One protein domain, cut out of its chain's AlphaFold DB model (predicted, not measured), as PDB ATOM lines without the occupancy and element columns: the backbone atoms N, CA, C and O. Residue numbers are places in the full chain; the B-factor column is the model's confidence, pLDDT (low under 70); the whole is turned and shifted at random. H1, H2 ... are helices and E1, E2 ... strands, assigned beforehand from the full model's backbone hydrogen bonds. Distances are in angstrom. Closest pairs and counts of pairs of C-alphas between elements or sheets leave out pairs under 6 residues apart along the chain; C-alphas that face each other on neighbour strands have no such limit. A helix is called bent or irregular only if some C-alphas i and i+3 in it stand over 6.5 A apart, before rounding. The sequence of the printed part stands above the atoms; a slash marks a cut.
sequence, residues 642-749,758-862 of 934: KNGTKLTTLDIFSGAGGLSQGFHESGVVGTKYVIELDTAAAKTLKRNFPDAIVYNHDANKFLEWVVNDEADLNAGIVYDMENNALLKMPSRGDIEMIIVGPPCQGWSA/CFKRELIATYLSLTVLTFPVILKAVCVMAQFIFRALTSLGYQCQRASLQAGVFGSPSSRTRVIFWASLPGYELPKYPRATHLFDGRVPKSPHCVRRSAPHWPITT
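What this domain is: This is residues 642 to 749 and 758 to 862 of the 934 residues of the protein "BAH domain-containing protein" of Sclerotinia sclerotiorum (strain ATCC 18683 / 1980 / Ss-1) (UniProt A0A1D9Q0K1). A twisted sheet of seven strands forms the middle layer of three, with H1 and H2 over one face and H4 and H5 over the other. H3 packs on H4, and two long stretches with no named element, residues 710 to 736 and 825 to 862, hold the two farthest ends. The printed part has 213 residues, ordered E1 H1 E2 H2 E3 H3 E4 H4 E5 H5 E6 H6 E7, and the mixed sheet runs E3 E2 E1 E4 E5 E7 E6. The class is mixed, with under half of the residues in named elements; the whole is compact, with a radius of gyration of the C-alphas of 18.0 A and spans of 58 by 42 by 37 A.

How they stand to each other: Begin at E1, residues 647 to 652; H1, residues 658 to 665, and parallel E2, residues 669 to 676, complete a strand-helix-strand unit, two parallel neighbour strands with a helix between, its crossover right-handed. Find N 649 and O 670, 2.9 A apart. H1 is on the sheet at a height of 7.8 A, and C-alphas 663 and 669 are its closest pair with E2, 5.7 A. Next, H2, residues 679 to 688, and parallel E3, residues 693 to 696, make a second right-handed unit with E2; N 674 and O 693 are 2.9 A apart. H2 is on the same face as H1, over E3. H3, residues 699 to 709, only grazes the sheet with residues 699 to 702. E4, residues 737 to 740, is parallel to E1, with N 650 and O 737 3.0 A apart; E3, H3, E4 are a split unit, with E2 and E1 between its strands. H4, residues 763 to 773, is over E4 on the opposite face from H1, and touches H3 at C-alphas 766 and 700, 6.2 A, at a shallow tilt of 24 degrees. E5, residues 777 to 781, is parallel to E4, with N 778 and O 738 2.8 A apart. After H5, residues 783 to 795, E6, residues 799 to 806, and H6, residues 807 to 810, find E7, residues 817 to 824, antiparallel to E5, N 821 and O 779 2.8 A apart, and to E6, N 805 and O 818 2.8 A. E5, H5, E6 are a second split unit, with E7 between its strands. H5 is over E7 and E6 on the same face as H4; it is irregular, with C-alphas 784 and 787 8.3 A apart. H6 is only just not on the sheet, with 4 pairs of C-alphas within 10 A. O i to N i+4 pairs are within hydrogen-bond range throughout H2 and H3, in 3 of 4 in H1, 6 of 7 in H4 and 7 of 9 in H5; H6 is too short for one.

Where its parts are: Find C-alpha 647, where E1 begins, at (198.196, 162.945, 106.279). E6 runs 23.4 A, E7 23.0 A, H5 19.8 A and E2 18.6 A, with a bend of 65 degrees at residue 672. E7 ends at C-alpha 824, (196.264, 171.477, 116.640).

The domain as a whole: The two C-alphas farthest apart, Asn 714 and Gly 842, are 59.2 A apart. Residues 750 to 757 are not printed; C-alphas 749 and 758 are 13.5 A apart across this cut, in the link E4 to H4. The link H3 to E4 is long, with 27 residues. Confidence is low, under 70, in 34 residues, among them 772 to 785; E5 has a mean pLDDT of 44.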
ATOM      1  N   LYS A 642     209.861 161.935 101.596       80.12
ATOM      2  CA  LYS A 642     209.601 161.187 100.351       80.12
ATOM      3  C   LYS A 642     208.806 159.894 100.593       80.12
ATOM      4  O   LYS A 642     207.931 159.570  99.796       80.12
ATOM      5  N   ASN A 643     209.094 159.185 101.689       82.50
ATOM      6  CA  ASN A 643     208.619 157.815 101.938       82.50
ATOM      7  C   ASN A 643     207.601 157.684 103.094       82.50
ATOM      8  O   ASN A 643     207.197 156.570 103.430       82.50
ATOM      9  N   GLY A 644     207.228 158.785 103.751       77.00
ATOM     10  CA  GLY A 644     206.352 158.778 104.924       77.00
ATOM     11  C   GLY A 644     204.889 158.447 104.616       77.00
ATOM     12  O   GLY A 644     204.418 158.575 103.486       77.00
ATOM     13  N   THR A 645     204.134 158.062 105.650       83.50
ATOM     14  CA  THR A 645     202.664 158.047 105.553       83.50
ATOM     15  C   THR A 645     202.174 159.491 105.511       83.50
ATOM     16  O   THR A 645     202.474 160.269 106.414       83.50
ATOM     17  N   LYS A 646     201.451 159.844 104.448       89.38
ATOM     18  CA  LYS A 646     200.931 161.195 104.222       89.38
ATOM     19  C   LYS A 646     199.609 161.405 104.959       89.38
ATOM     20  O   LYS A 646     198.745 160.539 104.874       89.38
ATOM     21  N   LEU A 647     199.436 162.564 105.597       88.50
ATOM     22  CA  LEU A 647     198.196 162.945 106.279       88.50
ATOM     23  C   LEU A 647     197.045 163.101 105.276       88.50
ATOM     24  O   LEU A 647     197.141 163.875 104.314       88.50
ATOM     25  N   THR A 648     195.948 162.392 105.522       89.31
ATOM     26  CA  THR A 648     194.727 162.390 104.709       89.31
ATOM     27  C   THR A 648     194.021 163.736 104.825       89.31
ATOM     28  O   THR A 648     193.471 164.078 105.869       89.31
ATOM     29  N   THR A 649     194.082 164.533 103.754       89.50
ATOM     30  CA  THR A 649     193.820 165.979 103.821       89.50
ATOM     31  C   THR A 649     192.591 166.428 103.032       89.50
ATOM     32  O   THR A 649     192.394 165.999 101.889       89.50
ATOM     33  N   LEU A 650     191.820 167.346 103.623       90.00
ATOM     34  CA  LEU A 650     190.708 168.080 103.007       90.00
ATOM     35  C   LEU A 650     191.129 169.527 102.655       90.00
ATOM     36  O   LEU A 650     191.446 170.291 103.564       90.00
ATOM     37  N   ASP A 651     191.118 169.917 101.372       90.88
ATOM     38  CA  ASP A 651     191.312 171.320 100.935       90.88
ATOM     39  C   ASP A 651     189.955 172.010 100.684       90.88
ATOM     40  O   ASP A 651     189.106 171.475  99.971       90.88
ATOM     41  N   ILE A 652     189.718 173.179 101.283       88.44
ATOM     42  CA  ILE A 652     188.438 173.906 101.213       88.44
ATOM     43  C   ILE A 652     188.678 175.317 100.664       88.44
ATOM     44  O   ILE A 652     189.436 176.107 101.239       88.44
ATOM     45  N   PHE A 653     187.983 175.658  99.573       88.88
ATOM     46  CA  PHE A 653     188.287 176.827  98.735       88.88
ATOM     47  C   PHE A 653     189.715 176.745  98.156       88.88
ATOM     48  O   PHE A 653     190.499 177.696  98.227       88.88
ATOM     49  N   SER A 654     190.065 175.571  97.623       89.00
ATOM     50  CA  SER A 654     191.410 175.222  97.147       89.00
ATOM     51  C   SER A 654     191.907 176.087  95.985       89.00
ATOM     52  O   SER A 654     193.114 176.169  95.714       89.00
ATOM     53  N   GLY A 655     190.981 176.673  95.219       91.12
ATOM     54  CA  GLY A 655     191.237 177.131  93.862       91.12
ATOM     55  C   GLY A 655     191.878 176.014  93.035       91.12
ATOM     56  O   GLY A 655     191.588 174.832  93.216       91.12
ATOM     57  N   ALA A 656     192.827 176.385  92.175       91.19
ATOM     58  CA  ALA A 656     193.614 175.454  91.359       91.19
ATOM     59  C   ALA A 656     194.612 174.568  92.158       91.19
ATOM     60  O   ALA A 656     195.504 173.965  91.565       91.19
ATOM     61  N   GLY A 657     194.508 174.507  93.493       90.38
ATOM     62  CA  GLY A 657     195.301 173.607  94.342       90.38
ATOM     63  C   GLY A 657     196.672 174.136  94.756       90.38
ATOM     64  O   GLY A 657     197.507 173.371  95.226       90.38
ATOM     65  N   GLY A 658     196.936 175.439  94.625       89.62
ATOM     66  CA  GLY A 658     198.241 176.025  94.973       89.62
ATOM     67  C   GLY A 658     198.606 175.972  96.468       89.62
ATOM     68  O   GLY A 658     199.755 176.234  96.815       89.62
ATOM     69  N   LEU A 659     197.654 175.662  97.361       88.38
ATOM     70  CA  LEU A 659     197.938 175.353  98.769       88.38
ATOM     71  C   LEU A 659     198.229 173.856  98.949       88.38
ATOM     72  O   LEU A 659     199.282 173.527  99.495       88.38
ATOM     73  N   SER A 660     197.374 172.976  98.411       90.56
ATOM     74  CA  SER A 660     197.648 171.538  98.276       90.56
ATOM     75  C   SER A 660     199.024 171.227  97.695       90.56
ATOM     76  O   SER A 660     199.706 170.367  98.235       90.56
ATOM     77  N   GLN A 661     199.463 171.924  96.644       91.19
ATOM     78  CA  GLN A 661     200.734 171.658  95.964       91.19
ATOM     79  C   GLN A 661     201.943 171.864  96.883       91.19
ATOM     80  O   GLN A 661     202.692 170.919  97.111       91.19
ATOM     81  N   GLY A 662     202.091 173.047  97.488       88.94
ATOM     82  CA  GLY A 662     203.204 173.316  98.410       88.94
ATOM     83  C   GLY A 662     203.186 172.416  99.654       88.94
ATOM     84  O   GLY A 662     204.231 172.075 100.202       88.94
ATOM     85  N   PHE A 663     202.002 171.963 100.077       88.50
ATOM     86  CA  PHE A 663     201.883 170.951 101.122       88.50
ATOM     87  C   PHE A 663     202.245 169.537 100.636       88.50
ATOM     88  O   PHE A 663     202.925 168.809 101.358       88.50
ATOM     89  N   HIS A 664     201.872 169.142  99.420       86.88
ATOM     90  CA  HIS A 664     202.240 167.852  98.832       86.88
ATOM     91  C   HIS A 664     203.760 167.746  98.623       86.88
ATOM     92  O   HIS A 664     204.349 166.699  98.903       86.88
ATOM     93  N   GLU A 665     204.392 168.845  98.198       85.44
ATOM     94  CA  GLU A 665     205.846 169.008  98.056       85.44
ATOM     95  C   GLU A 665     206.599 168.896  99.389       85.44
ATOM     96  O   GLU A 665     207.725 168.405  99.408       85.44
ATOM     97  N   SER A 666     205.970 169.250 100.519       85.12
ATOM     98  CA  SER A 666     206.548 169.023 101.858       85.12
ATOM     99  C   SER A 666     206.695 167.539 102.225       85.12
ATOM    100  O   SER A 666     207.296 167.209 103.248       85.12
ATOM    101  N   GLY A 667     206.102 166.638 101.433       86.06
ATOM    102  CA  GLY A 667     206.105 165.194 101.647       86.06
ATOM    103  C   GLY A 667     205.095 164.699 102.686       86.06
ATOM    104  O   GLY A 667     204.596 163.589 102.560       86.06
ATOM    105  N   VAL A 668     204.714 165.535 103.656       84.19
ATOM    106  CA  VAL A 668     203.852 165.160 104.796       84.19
ATOM    107  C   VAL A 668     202.372 164.981 104.414       84.19
ATOM    108  O   VAL A 668     201.620 164.347 105.148       84.19
ATOM    109  N   VAL A 669     201.924 165.521 103.276       86.69
ATOM    110  CA  VAL A 669     200.496 165.794 103.027       86.69
ATOM    111  C   VAL A 669     199.948 165.070 101.803       86.69
ATOM    112  O   VAL A 669     200.506 165.155 100.708       86.69
ATOM    113  N   GLY A 670     198.802 164.405 101.978       89.38
ATOM    114  CA  GLY A 670     198.030 163.760 100.921       89.38
ATOM    115  C   GLY A 670     196.665 164.423 100.770       89.38
ATOM    116  O   GLY A 670     195.709 164.026 101.430       89.38
ATOM    117  N   THR A 671     196.554 165.427  99.892       90.94
ATOM    118  CA  THR A 671     195.249 165.994  99.499       90.94
ATOM    119  C   THR A 671     194.378 164.889  98.912       90.94
ATOM    120  O   THR A 671     194.661 164.390  97.823       90.94
ATOM    121  N   LYS A 672     193.340 164.491  99.653       91.94
ATOM    122  CA  LYS A 672     192.456 163.376  99.305       91.94
ATOM    123  C   LYS A 672     191.020 163.819  99.058       91.94
ATOM    124  O   LYS A 672     190.359 163.220  98.214       91.94
ATOM    125  N   TYR A 673     190.576 164.878  99.728       91.88
ATOM    126  CA  TYR A 673     189.250 165.470  99.582       91.88
ATOM    127  C   TYR A 673     189.391 166.963  99.284       91.88
ATOM    128  O   TYR A 673     190.308 167.611  99.787       91.88
ATOM    129  N   VAL A 674     188.512 167.511  98.449       92.75
ATOM    130  CA  VAL A 674     188.587 168.907  97.997       92.75
ATOM    131  C   VAL A 674     187.189 169.475  97.815       92.75
ATOM    132  O   VAL A 674     186.355 168.813  97.208       92.75
ATOM    133  N   ILE A 675     186.947 170.705  98.272       91.69
ATOM    134  CA  ILE A 675     185.706 171.456  98.036       91.69
ATOM    135  C   ILE A 675     186.048 172.763  97.311       91.69
ATOM    136  O   ILE A 675     186.685 173.651  97.885       91.69
ATOM    137  N   GLU A 676     185.591 172.893  96.067       92.81
ATOM    138  CA  GLU A 676     185.789 174.084  95.230       92.81
ATOM    139  C   GLU A 676     184.536 174.362  94.388       92.81
ATOM    140  O   GLU A 676     183.923 173.442  93.854       92.81
ATOM    141  N   LEU A 677     184.146 175.627  94.246       91.75
ATOM    142  CA  LEU A 677     182.960 176.026  93.486       91.75
ATOM    143  C   LEU A 677     183.286 176.290  92.009       91.75
ATOM    144  O   LEU A 677     182.464 176.001  91.142       91.75
ATOM    145  N   ASP A 678     184.470 176.823  91.704       90.94
ATOM    146  CA  ASP A 678     184.870 177.116  90.326       90.94
ATOM    147  C   ASP A 678     185.272 175.837  89.570       90.94
ATOM    148  O   ASP A 678     186.257 175.175  89.899       90.94
ATOM    149  N   THR A 679     184.509 175.483  88.534       90.44
ATOM    150  CA  THR A 679     184.699 174.247  87.759       90.44
ATOM    151  C   THR A 679     186.041 174.195  87.020       90.44
ATOM    152  O   THR A 679     186.626 173.119  86.894       90.44
ATOM    153  N   ALA A 680     186.593 175.329  86.572       89.31
ATOM    154  CA  ALA A 680     187.901 175.349  85.913       89.31
ATOM    155  C   ALA A 680     189.038 175.126  86.926       89.31
ATOM    156  O   ALA A 680     189.982 174.377  86.655       89.31
ATOM    157  N   ALA A 681     188.921 175.708  88.119       91.75
ATOM    158  CA  ALA A 681     189.816 175.465  89.242       91.75
ATOM    159  C   ALA A 681     189.736 174.006  89.731       91.75
ATOM    160  O   ALA A 681     190.774 173.357  89.873       91.75
ATOM    161  N   ALA A 682     188.525 173.462  89.888       92.12
ATOM    162  CA  ALA A 682     188.277 172.072  90.271       92.12
ATOM    163  C   ALA A 682     188.868 171.074  89.257       92.12
ATOM    164  O   ALA A 682     189.585 170.151  89.650       92.12
ATOM    165  N   LYS A 683     188.661 171.292  87.948       90.38
ATOM    166  CA  LYS A 683     189.274 170.487  86.873       90.38
ATOM    167  C   LYS A 683     190.800 170.597  86.857       90.38
ATOM    168  O   LYS A 683     191.485 169.586  86.698       90.38
ATOM    169  N   THR A 684     191.344 171.796  87.082       92.12
ATOM    170  CA  THR A 684     192.798 172.011  87.195       92.12
ATOM    171  C   THR A 684     193.378 171.232  88.375       92.12
ATOM    172  O   THR A 684     194.384 170.541  88.223       92.12
ATOM    173  N   LEU A 685     192.717 171.267  89.536       92.69
ATOM    174  CA  LEU A 685     193.149 170.511  90.705       92.69
ATOM    175  C   LEU A 685     193.047 169.002  90.454       92.69
ATOM    176  O   LEU A 685     194.029 168.297  90.665       92.69
ATOM    177  N   LYS A 686     191.920 168.502  89.930       92.44
ATOM    178  CA  LYS A 686     191.730 167.073  89.611       92.44
ATOM    179  C   LYS A 686     192.765 166.541  88.610       92.44
ATOM    180  O   LYS A 686     193.146 165.377  88.692       92.44
ATOM    181  N   ARG A 687     193.256 167.386  87.697       90.62
ATOM    182  CA  ARG A 687     194.356 167.064  86.772       90.62
ATOM    183  C   ARG A 687     195.707 166.907  87.482       90.62
ATOM    184  O   ARG A 687     196.480 166.034  87.097       90.62
ATOM    185  N   ASN A 688     195.982 167.734  88.491       89.81
ATOM    186  CA  ASN A 688     197.232 167.709  89.259       89.81
ATOM    187  C   ASN A 688     197.221 166.628  90.360       89.81
ATOM    188  O   ASN A 688     198.246 166.008  90.629       89.81
ATOM    189  N   PHE A 689     196.054 166.362  90.952       92.69
ATOM    190  CA  PHE A 689     195.831 165.368  92.003       92.69
ATOM    191  C   PHE A 689     194.786 164.334  91.537       92.69
ATOM    192  O   PHE A 689     193.631 164.378  91.974       92.69
ATOM    193  N   PRO A 690     195.153 163.393  90.644       91.62
ATOM    194  CA  PRO A 690     194.207 162.437  90.060       91.62
ATOM    195  C   PRO A 690     193.517 161.554  91.110       91.62
ATOM    196  O   PRO A 690     192.345 161.216  90.943       91.62
ATOM    197  N   ASP A 691     194.189 161.249  92.222       91.38
ATOM    198  CA  ASP A 691     193.654 160.426  93.316       91.38
ATOM    199  C   ASP A 691     192.725 161.181  94.283       91.38
ATOM    200  O   ASP A 691     192.110 160.557  95.157       91.38
ATOM    201  N   ALA A 692     192.607 162.510  94.155       92.94
ATOM    202  CA  ALA A 692     191.745 163.328  95.003       92.94
ATOM    203  C   ALA A 692     190.267 163.223  94.588       92.94
ATOM    204  O   ALA A 692     189.921 163.193  93.402       92.94
ATOM    205  N   ILE A 693     189.382 163.200  95.581       92.75
ATOM    206  CA  ILE A 693     187.934 163.321  95.423       92.75
ATOM    207  C   ILE A 693     187.612 164.815  95.453       92.75
ATOM    208  O   ILE A 693     187.812 165.478  96.471       92.75
ATOM    209  N   VAL A 694     187.168 165.351  94.315       92.81
ATOM    210  CA  VAL A 694     186.912 166.783  94.132       92.81
ATOM    211  C   VAL A 694     185.410 167.020  94.094       92.81
ATOM    212  O   VAL A 694     184.743 166.704  93.115       92.81
ATOM    213  N   TYR A 695     184.891 167.589  95.174       91.69
ATOM    214  CA  TYR A 695     183.522 168.057  95.296       91.69
ATOM    215  C   TYR A 695     183.408 169.424  94.615       91.69
ATOM    216  O   TYR A 695     183.626 170.458  95.253       91.69
ATOM    217  N   ASN A 696     183.101 169.446  93.310       93.31
ATOM    218  CA  ASN A 696     182.832 170.710  92.627       93.31
ATOM    219  C   ASN A 696     181.433 171.220  93.010       93.31
ATOM    220  O   ASN A 696     180.442 170.852  92.385       93.31
ATOM    221  N   HIS A 697     181.334 171.985  94.099       90.06
ATOM    222  CA  HIS A 697     180.063 172.300  94.754       90.06
ATOM    223  C   HIS A 697     180.155 173.540  95.667       90.06
ATOM    224  O   HIS A 697     181.236 173.946  96.092       90.06
ATOM    225  N   ASP A 698     179.009 174.132  96.021       88.44
ATOM    226  CA  ASP A 698     178.950 175.209  97.019       88.44
ATOM    227  C   ASP A 698     179.172 174.671  98.445       88.44
ATOM    228  O   ASP A 698     178.546 173.693  98.865       88.44
ATOM    229  N   ALA A 699     180.034 175.347  99.210       87.38
ATOM    230  CA  ALA A 699     180.441 174.926 100.550       87.38
ATOM    231  C   ALA A 699     179.337 175.054 101.623       87.38
ATOM    232  O   ALA A 699     179.375 174.329 102.615       87.38
ATOM    233  N   ASN A 700     178.346 175.937 101.448       87.81
ATOM    234  CA  ASN A 700     177.220 176.069 102.382       87.81
ATOM    235  C   ASN A 700     176.230 174.925 102.185       87.81
ATOM    236  O   ASN A 700     175.832 174.287 103.156       87.81
ATOM    237  N   LYS A 701     175.898 174.621 100.924       87.12
ATOM    238  CA  LYS A 701     175.098 173.440 100.577       87.12
ATOM    239  C   LYS A 701     175.814 172.137 100.944       87.12
ATOM    240  O   LYS A 701     175.163 171.186 101.354       87.12
ATOM    241  N   PHE A 702     177.144 172.089 100.816       86.56
ATOM    242  CA  PHE A 702     177.947 170.938 101.236       86.56
ATOM    243  C   PHE A 702     177.906 170.746 102.760       86.56
ATOM    244  O   PHE A 702     177.681 169.635 103.225       86.56
ATOM    245  N   LEU A 703     178.045 171.821 103.546       85.75
ATOM    246  CA  LEU A 703     177.858 171.775 105.001       85.75
ATOM    247  C   LEU A 703     176.440 171.307 105.379       85.75
ATOM    248  O   LEU A 703     176.294 170.478 106.269       85.75
ATOM    249  N   GLU A 704     175.409 171.808 104.696       85.31
ATOM    250  CA  GLU A 704     174.011 171.396 104.893       85.31
ATOM    251  C   GLU A 704     173.800 169.905 104.575       85.31
ATOM    252  O   GLU A 704     173.174 169.195 105.358       85.31
ATOM    253  N   TRP A 705     174.410 169.396 103.500       83.50
ATOM    254  CA  TRP A 705     174.425 167.967 103.170       83.50
ATOM    255  C   TRP A 705     175.093 167.116 104.259       83.50
ATOM    256  O   TRP A 705     174.462 166.190 104.764       83.50
ATOM    257  N   VAL A 706     176.322 167.452 104.673       80.75
ATOM    258  CA  VAL A 706     177.072 166.685 105.687       80.75
ATOM    259  C   VAL A 706     176.366 166.696 107.046       80.75
ATOM    260  O   VAL A 706     176.294 165.667 107.706       80.75
ATOM    261  N   VAL A 707     175.794 167.830 107.466       79.31
ATOM    262  CA  VAL A 707     175.065 167.919 108.746       79.31
ATOM    263  C   VAL A 707     173.784 167.075 108.746       79.31
ATOM    264  O   VAL A 707     173.438 166.528 109.793       79.31
ATOM    265  N   ASN A 708     173.107 166.954 107.601       79.88
ATOM    266  CA  ASN A 708     171.906 166.128 107.454       79.88
ATOM    267  C   ASN A 708     172.239 164.631 107.311       79.88
ATOM    268  O   ASN A 708     171.481 163.787 107.785       79.88
ATOM    269  N   ASP A 709     173.380 164.311 106.696       78.25
ATOM    270  CA  ASP A 709     173.932 162.956 106.584       78.25
ATOM    271  C   ASP A 709     174.432 162.418 107.940       78.25
ATOM    272  O   ASP A 709     174.138 161.278 108.283       78.25
ATOM    273  N   GLU A 710     175.078 163.253 108.770       72.62
ATOM    274  CA  GLU A 710     175.429 162.922 110.169       72.62
ATOM    275  C   GLU A 710     174.215 162.646 111.073       72.62
ATOM    276  O   GLU A 710     174.370 162.072 112.150       72.62
ATOM    277  N   ALA A 711     173.031 163.126 110.689       72.75
ATOM    278  CA  ALA A 711     171.819 163.081 111.501       72.75
ATOM    279  C   ALA A 711     170.800 162.026 111.017       72.75
ATOM    280  O   ALA A 711     169.661 162.028 111.482       72.75
ATOM    281  N   ASP A 712     171.189 161.156 110.074       73.88
ATOM    282  CA  ASP A 712     170.336 160.144 109.424       73.88
ATOM    283  C   ASP A 712     169.054 160.715 108.762       73.88
ATOM    284  O   ASP A 712     168.095 159.993 108.477       73.88
ATOM    285  N   LEU A 713     169.027 162.015 108.432       73.31
ATOM    286  CA  LEU A 713     167.844 162.729 107.915       73.31
ATOM    287  C   LEU A 713     167.566 162.478 106.416       73.31
ATOM    288  O   LEU A 713     166.900 163.277 105.760       73.31
ATOM    289  N   ASN A 714     168.072 161.371 105.865       63.59
ATOM    290  CA  ASN A 714     168.068 161.031 104.437       63.59
ATOM    291  C   ASN A 714     168.658 162.130 103.534       63.59
ATOM    292  O   ASN A 714     167.992 162.700 102.665       63.59
ATOM    293  N   ALA A 715     169.962 162.354 103.683       61.53
ATOM    294  CA  ALA A 715     170.778 162.975 102.652       61.53
ATOM    295  C   ALA A 715     170.794 162.097 101.379       61.53
ATOM    296  O   ALA A 715     171.593 161.171 101.250       61.53
ATOM    297  N   GLY A 716     169.878 162.368 100.443       65.50
ATOM    298  CA  GLY A 716     169.837 161.701  99.138       65.50
ATOM    299  C   GLY A 716     171.085 161.967  98.285       65.50
ATOM    300  O   GLY A 716     171.953 162.757  98.661       65.50
ATOM    301  N   ILE A 717     171.170 161.329  97.110       73.62
ATOM    302  CA  ILE A 717     172.287 161.537  96.174       73.62
ATOM    303  C   ILE A 717     172.362 163.023  95.796       73.62
ATOM    304  O   ILE A 717     171.460 163.553  95.145       73.62
ATOM    305  N   VAL A 718     173.444 163.680  96.211       79.50
ATOM    306  CA  VAL A 718     173.807 165.037  95.789       79.50
ATOM    307  C   VAL A 718     174.666 164.941  94.535       79.50
ATOM    308  O   VAL A 718     175.421 163.984  94.366       79.50
ATOM    309  N   TYR A 719     174.552 165.938  93.664       83.88
ATOM    310  CA  TYR A 719     175.292 166.022  92.411       83.88
ATOM    311  C   TYR A 719     176.213 167.251  92.411       83.88
ATOM    312  O   TYR A 719     175.919 168.245  93.080       83.88
ATOM    313  N   ASP A 720     177.332 167.180  91.692       83.31
ATOM    314  CA  ASP A 720     178.234 168.318  91.484       83.31
ATOM    315  C   ASP A 720     177.651 169.361  90.506       83.31
ATOM    316  O   ASP A 720     176.550 169.210  89.968       83.31
ATOM    317  N   MET A 721     178.397 170.443  90.268       79.56
ATOM    318  CA  MET A 721     178.021 171.497  89.313       79.56
ATOM    319  C   MET A 721     177.927 171.022  87.845       79.56
ATOM    320  O   MET A 721     177.448 171.785  87.007       79.56
ATOM    321  N   GLU A 722     178.349 169.793  87.529       81.75
ATOM    322  CA  GLU A 722     178.278 169.163  86.201       81.75
ATOM    323  C   GLU A 722     177.277 167.981  86.157       81.75
ATOM    324  O   GLU A 722     177.158 167.303  85.141       81.75
ATOM    325  N   ASN A 723     176.489 167.793  87.224       81.88
ATOM    326  CA  ASN A 723     175.510 166.717  87.443       81.88
ATOM    327  C   ASN A 723     176.089 165.297  87.650       81.88
ATOM    328  O   ASN A 723     175.359 164.315  87.510       81.88
ATOM    329  N   ASN A 724     177.355 165.149  88.055       83.31
ATOM    330  CA  ASN A 724     177.897 163.858  88.502       83.31
ATOM    331  C   ASN A 724     177.504 163.576  89.959       83.31
ATOM    332  O   ASN A 724     177.558 164.470  90.800       83.31
ATOM    333  N   ALA A 725     177.160 162.330  90.291       84.06
ATOM    334  CA  ALA A 725     176.827 161.941  91.664       84.06
ATOM    335  C   ALA A 725     178.049 162.048  92.603       84.06
ATOM    336  O   ALA A 725     179.111 161.484  92.327       84.06
ATOM    337  N   LEU A 726     177.891 162.734  93.738       82.44
ATOM    338  CA  LEU A 726     178.947 162.897  94.736       82.44
ATOM    339  C   LEU A 726     179.150 161.622  95.567       82.44
ATOM    340  O   LEU A 726     178.203 161.007  96.056       82.44
ATOM    341  N   LEU A 727     180.417 161.268  95.800       84.06
ATOM    342  CA  LEU A 727     180.801 160.230  96.760       84.06
ATOM    343  C   LEU A 727     180.526 160.705  98.192       84.06
ATOM    344  O   LEU A 727     180.923 161.819  98.538       84.06
ATOM    345  N   LYS A 728     179.920 159.861  99.040       78.31
ATOM    346  CA  LYS A 728     179.654 160.187 100.454       78.31
ATOM    347  C   LYS A 728     180.912 160.733 101.150       78.31
ATOM    348  O   LYS A 728     182.028 160.268 100.912       78.31
ATOM    349  N   MET A 729     180.706 161.761 101.968       76.81
ATOM    350  CA  MET A 729     181.749 162.438 102.734       76.81
ATOM    351  C   MET A 729     182.362 161.456 103.762       76.81
ATOM    352  O   MET A 729     181.626 160.630 104.306       76.81
ATOM    353  N   PRO A 730     183.692 161.462 103.982       75.88
ATOM    354  CA  PRO A 730     184.355 160.519 104.889       75.88
ATOM    355  C   PRO A 730     183.931 160.700 106.358       75.88
ATOM    356  O   PRO A 730     183.463 161.761 106.763       75.88
ATOM    357  N   SER A 731     184.109 159.664 107.175       70.19
ATOM    358  CA  SER A 731     183.665 159.657 108.572       70.19
ATOM    359  C   SER A 731     184.570 160.493 109.483       70.19
ATOM    360  O   SER A 731     185.721 160.806 109.163       70.19
ATOM    361  N   ARG A 732     184.074 160.834 110.679       68.25
ATOM    362  CA  ARG A 732     184.887 161.498 111.710       68.25
ATOM    363  C   ARG A 732     186.101 160.635 112.070       68.25
ATOM    364  O   ARG A 732     185.939 159.543 112.602       68.25
ATOM    365  N   GLY A 733     187.301 161.156 111.814       69.12
ATOM    366  CA  GLY A 733     188.577 160.463 112.035       69.12
ATOM    367  C   GLY A 733     189.274 159.967 110.761       69.12
ATOM    368  O   GLY A 733     190.470 159.704 110.813       69.12
ATOM    369  N   ASP A 734     188.579 159.916 109.618       77.88
ATOM    370  CA  ASP A 734     189.183 159.586 108.311       77.88
ATOM    371  C   ASP A 734     190.004 160.754 107.725       77.88
ATOM    372  O   ASP A 734     190.841 160.561 106.843       77.88
ATOM    373  N   ILE A 735     189.747 161.984 108.187       83.19
ATOM    374  CA  ILE A 735     190.527 163.179 107.852       83.19
ATOM    375  C   ILE A 735     191.517 163.443 108.987       83.19
ATOM    376  O   ILE A 735     191.142 163.517 110.156       83.19
ATOM    377  N   GLU A 736     192.784 163.598 108.610       83.94
ATOM    378  CA  GLU A 736     193.925 163.821 109.505       83.94
ATOM    379  C   GLU A 736     194.469 165.257 109.404       83.94
ATOM    380  O   GLU A 736     195.354 165.634 110.171       83.94
ATOM    381  N   MET A 737     193.957 166.065 108.465       86.19
ATOM    382  CA  MET A 737     194.356 167.459 108.253       86.19
ATOM    383  C   MET A 737     193.351 168.210 107.359       86.19
ATOM    384  O   MET A 737     192.835 167.671 106.383       86.19
ATOM    385  N   ILE A 738     193.107 169.489 107.638       86.12
ATOM    386  CA  ILE A 738     192.256 170.372 106.822       86.12
ATOM    387  C   ILE A 738     193.071 171.611 106.442       86.12
ATOM    388  O   ILE A 738     193.713 172.194 107.309       86.12
ATOM    389  N   ILE A 739     193.045 172.035 105.176       87.19
ATOM    390  CA  ILE A 739     193.708 173.256 104.676       87.19
ATOM    391  C   ILE A 739     192.691 174.152 103.976       87.19
ATOM    392  O   ILE A 739     191.857 173.664 103.223       87.19
ATOM    393  N   VAL A 740     192.707 175.461 104.255       82.06
ATOM    394  CA  VAL A 740     191.613 176.352 103.818       82.06
ATOM    395  C   VAL A 740     192.113 177.729 103.404       82.06
ATOM    396  O   VAL A 740     192.814 178.395 104.171       82.06
ATOM    397  N   GLY A 741     191.697 178.184 102.218       79.94
ATOM    398  CA  GLY A 741     192.006 179.507 101.659       79.94
ATOM    399  C   GLY A 741     190.760 180.360 101.377       79.94
ATOM    400  O   GLY A 741     190.499 180.673 100.216       79.94
ATOM    401  N   PRO A 742     189.979 180.770 102.397       74.75
ATOM    402  CA  PRO A 742     188.658 181.354 102.186       74.75
ATOM    403  C   PRO A 742     188.737 182.726 101.483       74.75
ATOM    404  O   PRO A 742     189.674 183.501 101.716       74.75
ATOM    405  N   PRO A 743     187.758 183.073 100.624       70.75
ATOM    406  CA  PRO A 743     187.877 184.188  99.685       70.75
ATOM    407  C   PRO A 743     187.829 185.564 100.370       70.75
ATOM    408  O   PRO A 743     186.785 186.204 100.491       70.75
ATOM    409  N   CYS A 744     189.004 186.100 100.709       61.38
ATOM    410  CA  CYS A 744     189.190 187.404 101.362       61.38
ATOM    411  C   CYS A 744     188.719 188.636 100.555       61.38
ATOM    412  O   CYS A 744     188.897 189.770 101.002       61.38
ATOM    413  N   GLN A 745     188.114 188.444  99.377       58.97
ATOM    414  CA  GLN A 745     187.605 189.500  98.492       58.97
ATOM    415  C   GLN A 745     186.552 190.408  99.144       58.97
ATOM    416  O   GLN A 745     186.296 191.484  98.625       58.97
ATOM    417  N   GLY A 746     185.961 190.040 100.283       57.09
ATOM    418  CA  GLY A 746     185.103 190.950 101.048       57.09
ATOM    419  C   GLY A 746     185.856 191.986 101.896       57.09
ATOM    420  O   GLY A 746     185.289 193.032 102.219       57.09
ATOM    421  N   TRP A 747     187.115 191.719 102.254       57.00
ATOM    422  CA  TRP A 747     187.840 192.405 103.335       57.00
ATOM    423  C   TRP A 747     189.033 193.264 102.873       57.00
ATOM    424  O   TRP A 747     189.639 193.947 103.690       57.00
ATOM    425  N   SER A 748     189.386 193.249 101.584       54.88
ATOM    426  CA  SER A 748     190.528 194.014 101.060       54.88
ATOM    427  C   SER A 748     190.300 195.530 101.110       54.88
ATOM    428  O   SER A 748     189.266 196.027 100.659       54.88
ATOM    429  N   ALA A 749     191.308 196.284 101.559       49.41
ATOM    430  CA  ALA A 749     191.302 197.749 101.527       49.41
ATOM    431  C   ALA A 749     191.212 198.322 100.096       49.41
ATOM    432  O   ALA A 749     190.670 199.414  99.914       49.41
ATOM    433  N   CYS A 758     178.937 191.843 101.065       63.06
ATOM    434  CA  CYS A 758     179.790 190.823 100.472       63.06
ATOM    435  C   CYS A 758     179.720 189.511 101.269       63.06
ATOM    436  O   CYS A 758     180.481 189.321 102.216       63.06
ATOM    437  N   PHE A 759     178.849 188.584 100.855       65.62
ATOM    438  CA  PHE A 759     178.687 187.246 101.458       65.62
ATOM    439  C   PHE A 759     180.010 186.467 101.608       65.62
ATOM    440  O   PHE A 759     180.186 185.715 102.560       65.62
ATOM    441  N   LYS A 760     181.001 186.719 100.738       68.69
ATOM    442  CA  LYS A 760     182.359 186.148 100.833       68.69
ATOM    443  C   LYS A 760     183.071 186.464 102.161       68.69
ATOM    444  O   LYS A 760     184.014 185.766 102.514       68.69
ATOM    445  N   ARG A 761     182.618 187.482 102.909       72.44
ATOM    446  CA  ARG A 761     183.050 187.754 104.292       72.44
ATOM    447  C   ARG A 761     182.604 186.675 105.277       72.44
ATOM    448  O   ARG A 761     183.377 186.322 106.158       72.44
ATOM    449  N   GLU A 762     181.370 186.196 105.124       83.56
ATOM    450  CA  GLU A 762     180.688 185.280 106.043       83.56
ATOM    451  C   GLU A 762     181.213 183.832 105.909       83.56
ATOM    452  O   GLU A 762     181.209 183.097 106.890       83.56
ATOM    453  N   LEU A 763     181.754 183.439 104.743       84.38
ATOM    454  CA  LEU A 763     182.221 182.067 104.438       84.38
ATOM    455  C   LEU A 763     183.302 181.504 105.385       84.38
ATOM    456  O   LEU A 763     183.482 180.288 105.455       84.38
ATOM    457  N   ILE A 764     184.004 182.354 106.145       84.19
ATOM    458  CA  ILE A 764     184.894 181.904 107.230       84.19
ATOM    459  C   ILE A 764     184.114 181.141 108.319       84.19
ATOM    460  O   ILE A 764     184.645 180.212 108.919       84.19
ATOM    461  N   ALA A 765     182.840 181.472 108.544       86.56
ATOM    462  CA  ALA A 765     181.980 180.771 109.487       86.56
ATOM    463  C   ALA A 765     181.486 179.420 108.935       86.56
ATOM    464  O   ALA A 765     181.453 178.447 109.689       86.56
ATOM    465  N   THR A 766     181.182 179.314 107.633       87.00
ATOM    466  CA  THR A 766     180.890 178.028 106.961       87.00
ATOM    467  C   THR A 766     182.064 177.065 107.109       87.00
ATOM    468  O   THR A 766     181.890 175.906 107.477       87.00
ATOM    469  N   TYR A 767     183.280 177.568 106.888       83.56
ATOM    470  CA  TYR A 767     184.501 176.800 107.086       83.56
ATOM    471  C   TYR A 767     184.675 176.364 108.556       83.56
ATOM    472  O   TYR A 767     184.825 175.171 108.813       83.56
ATOM    473  N   LEU A 768     184.608 177.288 109.527       84.25
ATOM    474  CA  LEU A 768     184.763 176.939 110.949       84.25
ATOM    475  C   LEU A 768     183.714 175.906 111.382       84.25
ATOM    476  O   LEU A 768     184.001 175.023 112.185       84.25
ATOM    477  N   SER A 769     182.524 175.961 110.786       82.62
ATOM    478  CA  SER A 769     181.459 174.981 110.994       82.62
ATOM    479  C   SER A 769     181.840 173.582 110.502       82.62
ATOM    480  O   SER A 769     181.623 172.625 111.240       82.62
ATOM    481  N   LEU A 770     182.484 173.451 109.334       75.75
ATOM    482  CA  LEU A 770     183.034 172.173 108.853       75.75
ATOM    483  C   LEU A 770     184.117 171.617 109.802       75.75
ATOM    484  O   LEU A 770     184.182 170.405 109.996       75.75
ATOM    485  N   THR A 771     184.894 172.470 110.483       70.50
ATOM    486  CA  THR A 771     185.893 172.033 111.491       70.50
ATOM    487  C   THR A 771     185.314 171.606 112.846       70.50
ATOM    488  O   THR A 771     186.032 171.060 113.680       70.50
ATOM    489  N   VAL A 772     184.009 171.799 113.073       59.88
ATOM    490  CA  VAL A 772     183.279 171.134 114.175       59.88
ATOM    491  C   VAL A 772     182.919 169.688 113.794       59.88
ATOM    492  O   VAL A 772     182.644 168.853 114.657       59.88
ATOM    493  N   LEU A 773     182.909 169.382 112.492       50.44
ATOM    494  CA  LEU A 773     182.579 168.065 111.944       50.44
ATOM    495  C   LEU A 773     183.831 167.233 111.637       50.44
ATOM    496  O   LEU A 773     183.774 166.010 111.639       50.44
ATOM    497  N   THR A 774     184.970 167.888 111.408       49.00
ATOM    498  CA  THR A 774     186.218 167.263 110.954       49.00
ATOM    499  C   THR A 774     187.420 167.774 111.750       49.00
ATOM    500  O   THR A 774     187.508 168.954 112.087       49.00
ATOM    501  N   PHE A 775     188.346 166.870 112.060       44.75
ATOM    502  CA  PHE A 775     189.583 167.131 112.802       44.75
ATOM    503  C   PHE A 775     190.801 167.065 111.856       44.75
ATOM    504  O   PHE A 775     190.679 166.510 110.765       44.75
ATOM    505  N   PRO A 776     192.009 167.452 112.310       48.72
ATOM    506  CA  PRO A 776     192.451 168.765 112.797       48.72
ATOM    507  C   PRO A 776     192.685 169.798 111.659       48.72
ATOM    508  O   PRO A 776     192.398 169.543 110.495       48.72
ATOM    509  N   VAL A 777     193.185 171.000 111.984       47.41
ATOM    510  CA  VAL A 777     192.907 172.238 111.220       47.41
ATOM    511  C   VAL A 777     194.137 173.094 110.880       47.41
ATOM    512  O   VAL A 777     194.964 173.384 111.738       47.41
ATOM    513  N   ILE A 778     194.191 173.628 109.653       45.25
ATOM    514  CA  ILE A 778     195.159 174.641 109.197       45.25
ATOM    515  C   ILE A 778     194.439 175.732 108.395       45.25
ATOM    516  O   ILE A 778     193.584 175.458 107.550       45.25
ATOM    517  N   LEU A 779     194.823 176.991 108.616       46.09
ATOM    518  CA  LEU A 779     194.111 178.155 108.097       46.09
ATOM    519  C   LEU A 779     195.014 179.155 107.369       46.09
ATOM    520  O   LEU A 779     196.049 179.584 107.877       46.09
ATOM    521  N   LYS A 780     194.558 179.635 106.210       39.91
ATOM    522  CA  LYS A 780     195.190 180.717 105.439       39.91
ATOM    523  C   LYS A 780     194.216 181.883 105.280       39.91
ATOM    524  O   LYS A 780     193.568 182.033 104.247       39.91
ATOM    525  N   ALA A 781     194.101 182.704 106.319       42.38
ATOM    526  CA  ALA A 781     193.139 183.804 106.397       42.38
ATOM    527  C   ALA A 781     193.762 185.182 106.072       42.38
ATOM    528  O   ALA A 781     194.923 185.309 105.680       42.38
ATOM    529  N   VAL A 782     192.958 186.242 106.198       39.03
ATOM    530  CA  VAL A 782     193.358 187.647 105.998       39.03
ATOM    531  C   VAL A 782     192.800 188.491 107.152       39.03
ATOM    532  O   VAL A 782     191.727 188.185 107.669       39.03
ATOM    533  N   CYS A 783     193.546 189.520 107.571       47.66
ATOM    534  CA  CYS A 783     193.607 190.053 108.944       47.66
ATOM    535  C   CYS A 783     192.295 190.353 109.697       47.66
ATOM    536  O   CYS A 783     192.300 190.306 110.921       47.66
ATOM    537  N   VAL A 784     191.188 190.667 109.020       47.12
ATOM    538  CA  VAL A 784     190.028 191.346 109.640       47.12
ATOM    539  C   VAL A 784     189.180 190.441 110.559       47.12
ATOM    540  O   VAL A 784     188.321 190.934 111.275       47.12
ATOM    541  N   MET A 785     189.425 189.124 110.585       69.00
ATOM    542  CA  MET A 785     188.657 188.157 111.396       69.00
ATOM    543  C   MET A 785     189.520 187.340 112.375       69.00
ATOM    544  O   MET A 785     189.097 186.273 112.821       69.00
ATOM    545  N   ALA A 786     190.731 187.809 112.713       78.31
ATOM    546  CA  ALA A 786     191.662 187.064 113.569       78.31
ATOM    547  C   ALA A 786     191.048 186.672 114.925       78.31
ATOM    548  O   ALA A 786     191.136 185.512 115.319       78.31
ATOM    549  N   GLN A 787     190.357 187.609 115.584       86.75
ATOM    550  CA  GLN A 787     189.712 187.386 116.882       86.75
ATOM    551  C   GLN A 787     188.678 186.253 116.823       86.75
ATOM    552  O   GLN A 787     188.659 185.385 117.686       86.75
ATOM    553  N   PHE A 788     187.842 186.227 115.777       86.75
ATOM    554  CA  PHE A 788     186.792 185.217 115.587       86.75
ATOM    555  C   PHE A 788     187.359 183.836 115.256       86.75
ATOM    556  O   PHE A 788     186.845 182.828 115.736       86.75
ATOM    557  N   ILE A 789     188.445 183.790 114.477       87.12
ATOM    558  CA  ILE A 789     189.189 182.558 114.205       87.12
ATOM    559  C   ILE A 789     189.751 181.988 115.510       87.12
ATOM    560  O   ILE A 789     189.496 180.824 115.810       87.12
ATOM    561  N   PHE A 790     190.448 182.807 116.307       90.44
ATOM    562  CA  PHE A 790     190.943 182.390 117.620       90.44
ATOM    563  C   PHE A 790     189.796 181.941 118.526       90.44
ATOM    564  O   PHE A 790     189.810 180.805 118.978       90.44
ATOM    565  N   ARG A 791     188.752 182.764 118.693       90.00
ATOM    566  CA  ARG A 791     187.577 182.468 119.526       90.00
ATOM    567  C   ARG A 791     186.924 181.127 119.198       90.00
ATOM    568  O   ARG A 791     186.552 180.392 120.109       90.00
ATOM    569  N   ALA A 792     186.750 180.827 117.913       87.81
ATOM    570  CA  ALA A 792     186.157 179.572 117.473       87.81
ATOM    571  C   ALA A 792     187.092 178.386 117.760       87.81
ATOM    572  O   ALA A 792     186.654 177.406 118.359       87.81
ATOM    573  N   LEU A 793     188.380 178.495 117.413       87.94
ATOM    574  CA  LEU A 793     189.376 177.447 117.663       87.94
ATOM    575  C   LEU A 793     189.559 177.163 119.162       87.94
ATOM    576  O   LEU A 793     189.480 176.002 119.564       87.94
ATOM    577  N   THR A 794     189.717 178.197 119.997       89.06
ATOM    578  CA  THR A 794     189.854 178.030 121.451       89.06
ATOM    579  C   THR A 794     188.573 177.496 122.081       89.06
ATOM    580  O   THR A 794     188.675 176.652 122.962       89.06
ATOM    581  N   SER A 795     187.372 177.856 121.592       85.94
ATOM    582  CA  SER A 795     186.110 177.240 122.057       85.94
ATOM    583  C   SER A 795     186.049 175.732 121.781       85.94
ATOM    584  O   SER A 795     185.564 174.962 122.608       85.94
ATOM    585  N   LEU A 796     186.629 175.295 120.661       80.62
ATOM    586  CA  LEU A 796     186.747 173.892 120.266       80.62
ATOM    587  C   LEU A 796     187.969 173.198 120.902       80.62
ATOM    588  O   LEU A 796     188.278 172.066 120.551       80.62
ATOM    589  N   GLY A 797     188.677 173.862 121.825       82.69
ATOM    590  CA  GLY A 797     189.822 173.305 122.551       82.69
ATOM    591  C   GLY A 797     191.112 173.180 121.736       82.69
ATOM    592  O   GLY A 797     192.078 172.605 122.230       82.69
ATOM    593  N   TYR A 798     191.160 173.709 120.510       86.31
ATOM    594  CA  TYR A 798     192.385 173.712 119.714       86.31
ATOM    595  C   TYR A 798     193.428 174.650 120.327       86.31
ATOM    596  O   TYR A 798     193.141 175.802 120.650       86.31
ATOM    597  N   GLN A 799     194.668 174.174 120.376       90.25
ATOM    598  CA  GLN A 799     195.842 175.040 120.411       90.25
ATOM    599  C   GLN A 799     195.918 175.776 119.073       90.25
ATOM    600  O   GLN A 799     195.648 175.165 118.037       90.25
ATOM    601  N   CYS A 800     196.287 177.053 119.052       91.62
ATOM    602  CA  CYS A 800     196.360 177.822 117.813       91.62
ATOM    603  C   CYS A 800     197.267 179.053 117.913       91.62
ATOM    604  O   CYS A 800     197.404 179.664 118.965       91.62
ATOM    605  N   GLN A 801     197.888 179.436 116.798       90.81
ATOM    606  CA  GLN A 801     198.754 180.620 116.693       90.81
ATOM    607  C   GLN A 801     198.612 181.284 115.322       90.81
ATOM    608  O   GLN A 801     198.092 180.653 114.398       90.81
ATOM    609  N   ARG A 802     199.080 182.535 115.166       88.56
ATOM    610  CA  ARG A 802     199.116 183.228 113.863       88.56
ATOM    611  C   ARG A 802     200.478 183.842 113.527       88.56
ATOM    612  O   ARG A 802     201.159 184.371 114.398       88.56
ATOM    613  N   ALA A 803     200.822 183.885 112.238       85.88
ATOM    614  CA  ALA A 803     201.962 184.652 111.730       85.88
ATOM    615  C   ALA A 803     201.670 185.304 110.374       85.88
ATOM    616  O   ALA A 803     201.024 184.713 109.505       85.88
ATOM    617  N   SER A 804     202.207 186.509 110.174       85.75
ATOM    618  CA  SER A 804     202.212 187.218 108.889       85.75
ATOM    619  C   SER A 804     203.479 186.867 108.107       85.75
ATOM    620  O   SER A 804     204.556 187.387 108.386       85.75
ATOM    621  N   LEU A 805     203.356 185.973 107.124       86.75
ATOM    622  CA  LEU A 805     204.468 185.453 106.328       86.75
ATOM    623  C   LEU A 805     204.548 186.142 104.960       86.75
ATOM    624  O   LEU A 805     203.577 186.141 104.205       86.75
ATOM    625  N   GLN A 806     205.715 186.697 104.621       88.81
ATOM    626  CA  GLN A 806     206.033 187.274 103.308       88.81
ATOM    627  C   GLN A 806     206.547 186.171 102.369       88.81
ATOM    628  O   GLN A 806     207.606 185.610 102.628       88.81
ATOM    629  N   ALA A 807     205.843 185.876 101.268       90.50
ATOM    630  CA  ALA A 807     206.258 184.854 100.297       90.50
ATOM    631  C   ALA A 807     207.699 185.049  99.781       90.50
ATOM    632  O   ALA A 807     208.419 184.073  99.567       90.50
ATOM    633  N   GLY A 808     208.139 186.304  99.648       91.12
ATOM    634  CA  GLY A 808     209.490 186.654  99.215       91.12
ATOM    635  C   GLY A 808     210.626 186.032 100.037       91.12
ATOM    636  O   GLY A 808     211.594 185.547  99.457       91.12
ATOM    637  N   VAL A 809     210.501 185.946 101.372       91.44
ATOM    638  CA  VAL A 809     211.573 185.376 102.224       91.44
ATOM    639  C   VAL A 809     211.649 183.844 102.197       91.44
ATOM    640  O   VAL A 809     212.516 183.250 102.841       91.44
ATOM    641  N   PHE A 810     210.763 183.204 101.432       91.69
ATOM    642  CA  PHE A 810     210.734 181.759 101.195       91.69
ATOM    643  C   PHE A 810     211.111 181.389  99.751       91.69
ATOM    644  O   PHE A 810     210.904 180.252  99.339       91.69
ATOM    645  N   GLY A 811     211.686 182.329  98.987       90.44
ATOM    646  CA  GLY A 811     212.189 182.077  97.632       90.44
ATOM    647  C   GLY A 811     211.177 182.332  96.513       90.44
ATOM    648  O   GLY A 811     211.322 181.788  95.427       90.44
ATOM    649  N   SER A 812     210.144 183.146  96.754       90.69
ATOM    650  CA  SER A 812     209.205 183.569  95.707       90.69
ATOM    651  C   SER A 812     209.594 184.939  95.128       90.69
ATOM    652  O   SER A 812     209.815 185.865  95.910       90.69
ATOM    653  N   PRO A 813     209.593 185.141  93.798       89.81
ATOM    654  CA  PRO A 813     209.774 186.457  93.174       89.81
ATOM    655  C   PRO A 813     208.490 187.309  93.287       89.81
ATOM    656  O   PRO A 813     207.891 187.716  92.293       89.81
ATOM    657  N   SER A 814     207.982 187.512  94.509       87.31
ATOM    658  CA  SER A 814     206.683 188.151  94.744       87.31
ATOM    659  C   SER A 814     206.576 188.805  96.123       87.31
ATOM    660  O   SER A 814     206.743 188.146  97.151       87.31
ATOM    661  N   SER A 815     206.202 190.091  96.156       89.38
ATOM    662  CA  SER A 815     205.770 190.757  97.392       89.38
ATOM    663  C   SER A 815     204.342 190.326  97.736       89.38
ATOM    664  O   SER A 815     203.365 190.847  97.195       89.38
ATOM    665  N   ARG A 816     204.199 189.321  98.603       86.06
ATOM    666  CA  ARG A 816     202.907 188.702  98.919       86.06
ATOM    667  C   ARG A 816     202.848 188.191 100.359       86.06
ATOM    668  O   ARG A 816     202.939 186.992 100.617       86.06
ATOM    669  N   THR A 817     202.596 189.100 101.298       85.69
ATOM    670  CA  THR A 817     202.305 188.756 102.701       85.69
ATOM    671  C   THR A 817     200.974 188.003 102.839       85.69
ATOM    672  O   THR A 817     199.987 188.333 102.172       85.69
ATOM    673  N   ARG A 818     200.916 186.985 103.704       83.69
ATOM    674  CA  ARG A 818     199.695 186.257 104.091       83.69
ATOM    675  C   ARG A 818     199.697 185.929 105.579       83.69
ATOM    676  O   ARG A 818     200.743 185.603 106.125       83.69
ATOM    677  N   VAL A 819     198.520 185.970 106.207       82.81
ATOM    678  CA  VAL A 819     198.355 185.507 107.588       82.81
ATOM    679  C   VAL A 819     198.055 184.013 107.562       82.81
ATOM    680  O   VAL A 819     197.068 183.577 106.967       82.81
ATOM    681  N   ILE A 820     198.922 183.228 108.186       85.81
ATOM    682  CA  ILE A 820     198.758 181.786 108.349       85.81
ATOM    683  C   ILE A 820     198.427 181.525 109.813       85.81
ATOM    684  O   ILE A 820     199.151 181.993 110.690       85.81
ATOM    685  N   PHE A 821     197.361 180.775 110.075       87.06
ATOM    686  CA  PHE A 821     197.010 180.294 111.405       87.06
ATOM    687  C   PHE A 821     197.265 178.787 111.456       87.06
ATOM    688  O   PHE A 821     196.743 178.037 110.628       87.06
ATOM    689  N   TRP A 822     198.052 178.351 112.434       89.00
ATOM    690  CA  TRP A 822     198.136 176.937 112.791       89.00
ATOM    691  C   TRP A 822     197.095 176.626 113.853       89.00
ATOM    692  O   TRP A 822     196.868 177.451 114.740       89.00
ATOM    693  N   ALA A 823     196.516 175.430 113.793       88.75
ATOM    694  CA  ALA A 823     195.775 174.859 114.899       88.75
ATOM    695  C   ALA A 823     196.155 173.384 115.092       88.75
ATOM    696  O   ALA A 823     196.507 172.688 114.141       88.75
ATOM    697  N   SER A 824     196.094 172.894 116.325       86.06
ATOM    698  CA  SER A 824     196.264 171.477 116.640       86.06
ATOM    699  C   SER A 824     195.366 171.078 117.807       86.06
ATOM    700  O   SER A 824     195.096 171.870 118.712       86.06
ATOM    701  N   LEU A 825     194.853 169.848 117.769       79.06
ATOM    702  CA  LEU A 825     194.026 169.320 118.851       79.06
ATOM    703  C   LEU A 825     194.852 169.115 120.135       79.06
ATOM    704  O   LEU A 825     196.077 168.953 120.064       79.06
ATOM    705  N   PRO A 826     194.202 169.057 121.312       73.56
ATOM    706  CA  PRO A 826     194.832 168.557 122.528       73.56
ATOM    707  C   PRO A 826     195.497 167.196 122.283       73.56
ATOM    708  O   PRO A 826     194.904 166.303 121.685       73.56
ATOM    709  N   GLY A 827     196.744 167.048 122.734       75.25
ATOM    710  CA  GLY A 827     197.547 165.833 122.538       75.25
ATOM    711  C   GLY A 827     198.515 165.879 121.349       75.25
ATOM    712  O   GLY A 827     199.493 165.139 121.362       75.25
ATOM    713  N   TYR A 828     198.316 166.785 120.389       82.69
ATOM    714  CA  TYR A 828     199.231 167.006 119.263       82.69
ATOM    715  C   TYR A 828     200.132 168.226 119.515       82.69
ATOM    716  O   TYR A 828     199.753 169.151 120.235       82.69
ATOM    717  N   GLU A 829     201.321 168.272 118.910       84.25
ATOM    718  CA  GLU A 829     202.159 169.478 118.943       84.25
ATOM    719  C   GLU A 829     201.594 170.569 118.018       84.25
ATOM    720  O   GLU A 829     201.019 170.279 116.969       84.25
ATOM    721  N   LEU A 830     201.739 171.841 118.402       85.75
ATOM    722  CA  LEU A 830     201.357 172.984 117.567       85.75
ATOM    723  C   LEU A 830     202.492 173.300 116.567       85.75
ATOM    724  O   LEU A 830     203.589 173.654 117.008       85.75
ATOM    725  N   PRO A 831     202.280 173.190 115.237       86.81
ATOM    726  CA  PRO A 831     203.362 173.348 114.266       86.81
ATOM    727  C   PRO A 831     203.981 174.749 114.291       86.81
ATOM    728  O   PRO A 831     203.271 175.755 114.293       86.81
ATOM    729  N   LYS A 832     205.318 174.816 114.282       87.19
ATOM    730  CA  LYS A 832     206.085 176.072 114.238       87.19
ATOM    731  C   LYS A 832     206.116 176.649 112.820       87.19
ATOM    732  O   LYS A 832     206.076 175.914 111.834       87.19
ATOM    733  N   TYR A 833     206.236 177.970 112.706       88.31
ATOM    734  CA  TYR A 833     206.406 178.627 111.409       88.31
ATOM    735  C   TYR A 833     207.816 178.422 110.827       88.31
ATOM    736  O   TYR A 833     208.788 178.338 111.582       88.31
ATOM    737  N   PRO A 834     207.957 178.362 109.489       87.38
ATOM    738  CA  PRO A 834     209.259 178.236 108.844       87.38
ATOM    739  C   PRO A 834     210.103 179.507 109.026       87.38
ATOM    740  O   PRO A 834     209.603 180.628 108.912       87.38
ATOM    741  N   ARG A 835     211.408 179.330 109.265       87.12
ATOM    742  CA  ARG A 835     212.390 180.430 109.307       87.12
ATOM    743  C   ARG A 835     212.640 180.950 107.886       87.12
ATOM    744  O   ARG A 835     212.587 180.179 106.932       87.12
ATOM    745  N   ALA A 836     212.971 182.234 107.746       89.56
ATOM    746  CA  ALA A 836     213.358 182.808 106.457       89.56
ATOM    747  C   ALA A 836     214.553 182.057 105.826       89.56
ATOM    748  O   ALA A 836     215.560 181.785 106.494       89.56
ATOM    749  N   THR A 837     214.435 181.753 104.531       91.81
ATOM    750  CA  THR A 837     215.477 181.099 103.717       91.81
ATOM    751  C   THR A 837     216.142 182.083 102.753       91.81
ATOM    752  O   THR A 837     217.339 181.972 102.492       91.81
ATOM    753  N   HIS A 838     215.407 183.097 102.294       92.00
ATOM    754  CA  HIS A 838     215.868 184.141 101.378       92.00
ATOM    755  C   HIS A 838     215.673 185.525 102.016       92.00
ATOM    756  O   HIS A 838     214.779 185.719 102.844       92.00
ATOM    757  N   LEU A 839     216.494 186.506 101.638       89.56
ATOM    758  CA  LEU A 839     216.191 187.911 101.923       89.56
ATOM    759  C   LEU A 839     215.012 188.399 101.073       89.56
ATOM    760  O   LEU A 839     214.775 187.902  99.975       89.56
ATOM    761  N   PHE A 840     214.330 189.444 101.539       84.62
ATOM    762  CA  PHE A 840     213.366 190.199 100.740       84.62
ATOM    763  C   PHE A 840     213.540 191.700 100.995       84.62
ATOM    764  O   PHE A 840     213.649 192.102 102.150       84.62
ATOM    765  N   ASP A 841     213.638 192.513  99.937       78.62
ATOM    766  CA  ASP A 841     214.022 193.942 100.004       78.62
ATOM    767  C   ASP A 841     215.257 194.210 100.903       78.62
ATOM    768  O   ASP A 841     215.290 195.090 101.762       78.62
ATOM    769  N   GLY A 842     216.284 193.356 100.793       71.06
ATOM    770  CA  GLY A 842     217.479 193.442 101.645       71.06
ATOM    771  C   GLY A 842     217.190 193.325 103.151       71.06
ATOM    772  O   GLY A 842     217.958 193.837 103.965       71.06
ATOM    773  N   ARG A 843     216.071 192.711 103.548       70.00
ATOM    774  CA  ARG A 843     215.596 192.597 104.934       70.00
ATOM    775  C   ARG A 843     215.078 191.183 105.228       70.00
ATOM    776  O   ARG A 843     214.873 190.359 104.338       70.00
ATOM    777  N   VAL A 844     214.865 190.926 106.516       73.19
ATOM    778  CA  VAL A 844     214.044 189.825 107.042       73.19
ATOM    779  C   VAL A 844     213.006 190.477 107.960       73.19
ATOM    780  O   VAL A 844     213.408 191.326 108.764       73.19
ATOM    781  N   PRO A 845     211.702 190.156 107.846       70.12
ATOM    782  CA  PRO A 845     210.680 190.680 108.745       70.12
ATOM    783  C   PRO A 845     210.993 190.357 110.209       70.12
ATOM    784  O   PRO A 845     211.287 189.208 110.537       70.12
ATOM    785  N   LYS A 846     210.875 191.352 111.098       66.81
ATOM    786  CA  LYS A 846     210.801 191.086 112.540       66.81
ATOM    787  C   LYS A 846     209.508 190.306 112.804       66.81
ATOM    788  O   LYS A 846     208.432 190.760 112.423       66.81
ATOM    789  N   SER A 847     209.611 189.142 113.433       66.31
ATOM    790  CA  SER A 847     208.467 188.344 113.877       66.31
ATOM    791  C   SER A 847     208.889 187.520 115.095       66.31
ATOM    792  O   SER A 847     210.003 186.989 115.063       66.31
ATOM    793  N   PRO A 848     208.032 187.350 116.120       63.34
ATOM    794  CA  PRO A 848     208.318 186.477 117.267       63.34
ATOM    795  C   PRO A 848     208.674 185.044 116.833       63.34
ATOM    796  O   PRO A 848     209.516 184.389 117.436       63.34
ATOM    797  N   HIS A 849     208.113 184.589 115.708       66.25
ATOM    798  CA  HIS A 849     208.356 183.261 115.142       66.25
ATOM    799  C   HIS A 849     209.625 183.165 114.268       66.25
ATOM    800  O   HIS A 849     209.991 182.072 113.841       66.25
ATOM    801  N   CYS A 850     210.299 184.283 113.957       60.34
ATOM    802  CA  CYS A 850     211.446 184.323 113.039       60.34
ATOM    803  C   CYS A 850     212.643 185.088 113.632       60.34
ATOM    804  O   CYS A 850     212.961 186.206 113.236       60.34
ATOM    805  N   VAL A 851     213.364 184.419 114.534       65.00
ATOM    806  CA  VAL A 851     214.512 184.962 115.295       65.00
ATOM    807  C   VAL A 851     215.785 185.198 114.442       65.00
ATOM    808  O   VAL A 851     216.761 185.766 114.921       65.00
ATOM    809  N   ARG A 852     215.816 184.783 113.164       75.81
ATOM    810  CA  ARG A 852     216.993 184.950 112.280       75.81
ATOM    811  C   ARG A 852     217.291 186.433 111.997       75.81
ATOM    812  O   ARG A 852     216.431 187.155 111.491       75.81
ATOM    813  N   ARG A 853     218.534 186.882 112.221       84.06
ATOM    814  CA  ARG A 853     218.961 188.270 111.941       84.06
ATOM    815  C   ARG A 853     219.196 188.552 110.453       84.06
ATOM    816  O   ARG A 853     219.142 189.721 110.059       84.06
ATOM    817  N   SER A 854     219.429 187.529 109.629       89.12
ATOM    818  CA  SER A 854     219.515 187.597 108.157       89.12
ATOM    819  C   SER A 854     218.981 186.297 107.523       89.12
ATOM    820  O   SER A 854     218.226 185.577 108.167       89.12
ATOM    821  N   ALA A 855     219.318 185.986 106.269       91.38
ATOM    822  CA  ALA A 855     218.863 184.772 105.585       91.38
ATOM    823  C   ALA A 855     220.008 183.995 104.889       91.38
ATOM    824  O   ALA A 855     221.024 184.597 104.522       91.38
ATOM    825  N   PRO A 856     219.856 182.669 104.686       92.88
ATOM    826  CA  PRO A 856     220.770 181.831 103.901       92.88
ATOM    827  C   PRO A 856     221.027 182.263 102.452       92.88
ATOM    828  O   PRO A 856     222.142 182.051 101.969       92.88
ATOM    829  N   HIS A 857     220.045 182.849 101.758       92.19
ATOM    830  CA  HIS A 857     220.105 183.144 100.317       92.19
ATOM    831  C   HIS A 857     219.715 184.599  99.976       92.19
ATOM    832  O   HIS A 857     219.100 185.310 100.777       92.19
ATOM    833  N   TRP A 858     220.094 185.049  98.774       90.00
ATOM    834  CA  TRP A 858     219.639 186.314  98.175       90.00
ATOM    835  C   TRP A 858     218.137 186.253  97.814       90.00
ATOM    836  O   TRP A 858     217.568 185.164  97.813       90.00
ATOM    837  N   PRO A 859     217.463 187.383  97.522       89.69
ATOM    838  CA  PRO A 859     216.111 187.360  96.965       89.69
ATOM    839  C   PRO A 859     216.088 186.704  95.575       89.69
ATOM    840  O   PRO A 859     217.010 186.908  94.785       89.69
ATOM    841  N   ILE A 860     215.011 185.982  95.256       88.81
ATOM    842  CA  ILE A 860     214.747 185.472  93.901       88.81
ATOM    843  C   ILE A 860     214.116 186.587  93.060       88.81
ATOM    844  O   ILE A 860     213.150 187.222  93.490       88.81
ATOM    845  N   THR A 861     214.659 186.831  91.868       86.94
ATOM    846  CA  THR A 861     214.210 187.891  90.951       86.94
ATOM    847  C   THR A 861     213.229 187.379  89.888       86.94
ATOM    848  O   THR A 861     213.045 186.177  89.690       86.94
ATOM    849  N   THR A 862     212.605 188.295  89.141       88.50
ATOM    850  CA  THR A 862     211.815 187.943  87.946       88.50
ATOM    851  C   THR A 862     212.683 187.274  86.874       88.50
ATOM    852  O   THR A 862     212.245 186.307  86.252       88.50
TER     853      THR A 862